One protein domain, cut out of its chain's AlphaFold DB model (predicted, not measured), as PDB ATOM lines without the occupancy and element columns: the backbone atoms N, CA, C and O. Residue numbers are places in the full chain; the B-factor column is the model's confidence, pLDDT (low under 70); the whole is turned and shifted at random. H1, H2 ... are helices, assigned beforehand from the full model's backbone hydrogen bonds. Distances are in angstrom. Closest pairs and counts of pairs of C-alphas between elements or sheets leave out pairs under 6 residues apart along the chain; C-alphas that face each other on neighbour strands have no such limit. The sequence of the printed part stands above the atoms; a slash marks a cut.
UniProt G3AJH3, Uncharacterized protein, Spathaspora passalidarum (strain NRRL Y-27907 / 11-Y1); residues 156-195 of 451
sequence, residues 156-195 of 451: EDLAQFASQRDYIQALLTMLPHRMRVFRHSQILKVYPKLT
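What this domain is: This is residues 156 to 195 of the 451 residues of an uncharacterized protein of Spathaspora passalidarum (strain NRRL Y-27907 / 11-Y1) (UniProt G3AJH3). With little regular structure, this is an elongated chain: two short helices follow one another, H1 sticking out at one end with residues 156 to 161, and beyond H2 a long looping stretch, residues 175 to 195, folds back on itself at the other end. The printed part has 40 residues, 15 of them in H1 and H2, in that order; the class is all helix, with no named strand. It is only just loose, close to compact, with a radius of gyration of the C-alphas of 11.0 A and spans of 30 by 18 by 14 A.

Where its parts are: H2, residues 167 to 174, is 10.7 A long, from C-alpha 167 at (117.028, 132.969, 116.116) to C-alpha 174 at (118.078, 122.314, 115.869). H1, residues 156 to 162, is 9.7 A long and begins with C-alpha 156 at (120.596, 140.618, 128.247).

How they stand to each other: H2 and H1 are close but not clearly touching; their closest C-alphas, of Tyr 167 and Phe 161, are 6.9 A apart. They run the same way at a steep tilt of 68 degrees, only just short of about perpendicular. In both, every O i to N i+4 pair is within hydrogen-bond range. Residues 184 to 185 pair antiparallel with residues 193 to 194.

The domain as a whole: The C-alphas farthest apart, of Glu 156 and Arg 178, are 31.8 A apart. The printed part has no cut, and the link from H1 to H2 is tight. The pLDDT is under 70 at residues 165, 182 to 188 and 190 to 195.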
ATOM      1  N   GLU A 156     120.760 139.599 129.291       93.31
ATOM      2  CA  GLU A 156     120.596 140.618 128.247       93.31
ATOM      3  C   GLU A 156     121.162 140.150 126.900       93.31
ATOM      4  O   GLU A 156     120.471 140.245 125.889       93.31
ATOM      5  N   ASP A 157     122.355 139.543 126.893       88.88
ATOM      6  CA  ASP A 157     122.978 138.998 125.679       88.88
ATOM      7  C   ASP A 157     122.105 137.900 125.048       88.88
ATOM      8  O   ASP A 157     121.994 137.791 123.825       88.88
ATOM      9  N   LEU A 158     121.450 137.088 125.887       84.25
ATOM     10  CA  LEU A 158     120.513 136.060 125.438       84.25
ATOM     11  C   LEU A 158     119.236 136.685 124.862       84.25
ATOM     12  O   LEU A 158     118.748 136.218 123.833       84.25
ATOM     13  N   ALA A 159     118.699 137.729 125.498       85.31
ATOM     14  CA  ALA A 159     117.523 138.447 125.008       85.31
ATOM     15  C   ALA A 159     117.809 139.148 123.670       85.31
ATOM     16  O   ALA A 159     116.987 139.088 122.755       85.31
ATOM     17  N   GLN A 160     118.999 139.735 123.524       90.25
ATOM     18  CA  GLN A 160     119.458 140.357 122.285       90.25
ATOM     19  C   GLN A 160     119.709 139.322 121.182       90.25
ATOM     20  O   GLN A 160     119.395 139.570 120.022       90.25
ATOM     21  N   PHE A 161     120.228 138.140 121.518       84.44
ATOM     22  CA  PHE A 161     120.353 137.043 120.558       84.44
ATOM     23  C   PHE A 161     118.984 136.493 120.134       84.44
ATOM     24  O   PHE A 161     118.768 136.213 118.958       84.44
ATOM     25  N   ALA A 162     118.037 136.372 121.067       81.69
ATOM     26  CA  ALA A 162     116.685 135.897 120.779       81.69
ATOM     27  C   ALA A 162     115.872 136.873 119.910       81.69
ATOM     28  O   ALA A 162     114.978 136.436 119.183       81.69
ATOM     29  N   SER A 163     116.178 138.176 119.962       81.81
ATOM     30  CA  SER A 163     115.538 139.192 119.120       81.81
ATOM     31  C   SER A 163     116.119 139.276 117.700       81.81
ATOM     32  O   SER A 163     115.513 139.913 116.835       81.81
ATOM     33  N   GLN A 164     117.239 138.600 117.410       87.56
ATOM     34  CA  GLN A 164     117.761 138.491 116.046       87.56
ATOM     35  C   GLN A 164     116.804 137.667 115.173       87.56
ATOM     36  O   GLN A 164     116.333 136.599 115.567       87.56
ATOM     37  N   ARG A 165     116.546 138.134 113.941       69.00
ATOM     38  CA  ARG A 165     115.621 137.481 112.988       69.00
ATOM     39  C   ARG A 165     115.982 136.019 112.695       69.00
ATOM     40  O   ARG A 165     115.098 135.212 112.409       69.00
ATOM     41  N   ASP A 166     117.253 135.662 112.851       76.38
ATOM     42  CA  ASP A 166     117.763 134.319 112.578       76.38
ATOM     43  C   ASP A 166     117.594 133.343 113.747       76.38
ATOM     44  O   ASP A 166     117.752 132.135 113.558       76.38
ATOM     45  N   TYR A 167     117.214 133.819 114.938       81.88
ATOM     46  CA  TYR A 167     117.028 132.969 116.116       81.88
ATOM     47  C   TYR A 167     116.007 131.856 115.864       81.88
ATOM     48  O   TYR A 167     116.257 130.687 116.161       81.88
ATOM     49  N   ILE A 168     114.869 132.204 115.253       77.62
ATOM     50  CA  ILE A 168     113.807 131.239 114.947       77.62
ATOM     51  C   ILE A 168     114.303 130.211 113.926       77.62
ATOM     52  O   ILE A 168     114.043 129.021 114.090       77.62
ATOM     53  N   GLN A 169     115.053 130.636 112.906       80.50
ATOM     54  CA  GLN A 169     115.600 129.722 111.900       80.50
ATOM     55  C   GLN A 169     116.636 128.778 112.512       80.50
ATOM     56  O   GLN A 169     116.537 127.562 112.342       80.50
ATOM     57  N   ALA A 170     117.573 129.303 113.302       82.00
ATOM     58  CA  ALA A 170     118.549 128.502 114.035       82.00
ATOM     59  C   ALA A 170     117.854 127.475 114.942       82.00
ATOM     60  O   ALA A 170     118.186 126.288 114.921       82.00
ATOM     61  N   LEU A 171     116.819 127.894 115.666       81.50
ATOM     62  CA  LEU A 171     116.041 127.023 116.540       81.50
ATOM     63  C   LEU A 171     115.298 125.930 115.751       81.50
ATOM     64  O   LEU A 171     115.353 124.760 116.132       81.50
ATOM     65  N   LEU A 172     114.694 126.257 114.603       80.50
ATOM     66  CA  LEU A 172     114.067 125.275 113.710       80.50
ATOM     67  C   LEU A 172     115.079 124.274 113.126       80.50
ATOM     68  O   LEU A 172     114.751 123.094 112.966       80.50
ATOM     69  N   THR A 173     116.320 124.692 112.844       82.06
ATOM     70  CA  THR A 173     117.375 123.763 112.388       82.06
ATOM     71  C   THR A 173     117.836 122.805 113.483       82.06
ATOM     72  O   THR A 173     118.222 121.675 113.183       82.06
ATOM     73  N   MET A 174     117.737 123.193 114.750       80.62
ATOM     74  CA  MET A 174     118.078 122.314 115.869       80.62
ATOM     75  C   MET A 174     116.964 121.305 116.182       80.62
ATOM     76  O   MET A 174     117.222 120.280 116.813       80.62
ATOM     77  N   LEU A 175     115.731 121.547 115.717       80.38
ATOM     78  CA  LEU A 175     114.620 120.627 115.941       80.38
ATOM     79  C   LEU A 175     114.737 119.345 115.096       80.38
ATOM     80  O   LEU A 175     115.106 119.405 113.914       80.38
ATOM     81  N   PRO A 176     114.340 118.183 115.657       82.00
ATOM     82  CA  PRO A 176     114.194 116.941 114.908       82.00
ATOM     83  C   PRO A 176     113.280 117.108 113.690       82.00
ATOM     84  O   PRO A 176     112.271 117.808 113.752       82.00
ATOM     85  N   HIS A 177     113.577 116.401 112.594       75.38
ATOM     86  CA  HIS A 177     112.850 116.541 111.323       75.38
ATOM     87  C   HIS A 177     111.325 116.371 111.465       75.38
ATOM     88  O   HIS A 177     110.566 117.120 110.860       75.38
ATOM     89  N   ARG A 178     110.875 115.460 112.342       74.69
ATOM     90  CA  ARG A 178     109.447 115.230 112.633       74.69
ATOM     91  C   ARG A 178     108.740 116.458 113.227       74.69
ATOM     92  O   ARG A 178     107.553 116.633 112.994       74.69
ATOM     93  N   MET A 179     109.461 117.317 113.949       71.25
ATOM     94  CA  MET A 179     108.931 118.560 114.523       71.25
ATOM     95  C   MET A 179     109.032 119.749 113.560       71.25
ATOM     96  O   MET A 179     108.382 120.760 113.768       71.25
ATOM     97  N   ARG A 180     109.802 119.665 112.471       76.62
ATOM     98  CA  ARG A 180     109.888 120.778 111.507       76.62
ATOM     99  C   ARG A 180     108.638 120.932 110.638       76.62
ATOM    100  O   ARG A 180     108.489 121.946 109.969       76.62
ATOM    101  N   VAL A 181     107.760 119.930 110.634       72.88
ATOM    102  CA  VAL A 181     106.558 119.896 109.788       72.88
ATOM    103  C   VAL A 181     105.446 120.810 110.322       72.88
ATOM    104  O   VAL A 181     104.612 121.266 109.546       72.88
ATOM    105  N   PHE A 182     105.445 121.127 111.621       68.06
ATOM    106  CA  PHE A 182     104.375 121.900 112.262       68.06
ATOM    107  C   PHE A 182     104.855 123.287 112.706       68.06
ATOM    108  O   PHE A 182     106.005 123.461 113.122       68.06
ATOM    109  N   ARG A 183     103.958 124.283 112.686       65.56
ATOM    110  CA  ARG A 183     104.190 125.550 113.394       65.56
ATOM    111  C   ARG A 183     103.972 125.317 114.881       65.56
ATOM    112  O   ARG A 183     102.917 124.877 115.321       65.56
ATOM    113  N   HIS A 184     105.001 125.615 115.654       67.88
ATOM    114  CA  HIS A 184     104.969 125.488 117.098       67.88
ATOM    115  C   HIS A 184     104.925 126.896 117.673       67.88
ATOM    116  O   HIS A 184     105.872 127.667 117.505       67.88
ATOM    117  N   SER A 185     103.836 127.236 118.356       61.75
ATOM    118  CA  SER A 185     103.869 128.393 119.243       61.75
ATOM    119  C   SER A 185     104.580 127.947 120.520       61.75
ATOM    120  O   SER A 185     104.217 126.937 121.118       61.75
ATOM    121  N   GLN A 186     105.628 128.671 120.922       67.38
ATOM    122  CA  GLN A 186     106.331 128.437 122.191       67.38
ATOM    123  C   GLN A 186     107.116 127.107 122.242       67.38
ATOM    124  O   GLN A 186     106.943 126.308 123.158       67.38
ATOM    125  N   ILE A 187     108.031 126.894 121.287       68.06
ATOM    126  CA  ILE A 187     108.888 125.687 121.193       68.06
ATOM    127  C   ILE A 187     109.686 125.413 122.480       68.06
ATOM    128  O   ILE A 187     109.983 124.266 122.792       68.06
ATOM    129  N   LEU A 188     110.021 126.462 123.232       69.38
ATOM    130  CA  LEU A 188     110.787 126.353 124.474       69.38
ATOM    131  C   LEU A 188     109.954 125.920 125.689       69.38
ATOM    132  O   LEU A 188     110.522 125.676 126.752       69.38
ATOM    133  N   LYS A 189     108.622 125.844 125.578       72.62
ATOM    134  CA  LYS A 189     107.801 125.316 126.671       72.62
ATOM    135  C   LYS A 189     107.906 123.798 126.709       72.62
ATOM    136  O   LYS A 189     107.939 123.144 125.675       72.62
ATOM    137  N   VAL A 190     107.874 123.252 127.925       63.97
ATOM    138  CA  VAL A 190     107.907 121.803 128.197       63.97
ATOM    139  C   VAL A 190     106.828 121.050 127.403       63.97
ATOM    140  O   VAL A 190     107.052 119.925 126.971       63.97
ATOM    141  N   TYR A 191     105.694 121.710 127.147       61.53
ATOM    142  CA  TYR A 191     104.620 121.228 126.284       61.53
ATOM    143  C   TYR A 191     104.319 122.282 125.211       61.53
ATOM    144  O   TYR A 191     103.537 123.206 125.465       61.53
ATOM    145  N   PRO A 192     104.965 122.215 124.033       65.25
ATOM    146  CA  PRO A 192     104.706 123.173 122.969       65.25
ATOM    147  C   PRO A 192     103.273 122.989 122.459       65.25
ATOM    148  O   PRO A 192     102.852 121.879 122.129       65.25
ATOM    149  N   LYS A 193     102.506 124.082 122.391       67.12
ATOM    150  CA  LYS A 193     101.143 124.046 121.854       67.12
ATOM    151  C   LYS A 193     101.227 123.994 120.331       67.12
ATOM    152  O   LYS A 193     101.632 124.969 119.688       67.12
ATOM    153  N   LEU A 194     100.860 122.842 119.771       59.88
ATOM    154  CA  LEU A 194     100.678 122.671 118.334       59.88
ATOM    155  C   LEU A 194      99.532 123.581 117.903       59.88
ATOM    156  O   LEU A 194      98.401 123.415 118.355       59.88
ATOM    157  N   THR A 195      99.817 124.562 117.053       60.66
ATOM    158  CA  THR A 195      98.737 125.279 116.389       60.66
ATOM    159  C   THR A 195      98.251 124.376 115.258       60.66
ATOM    160  O   THR A 195      99.026 123.980 114.392       60.66
TER     161      THR A 195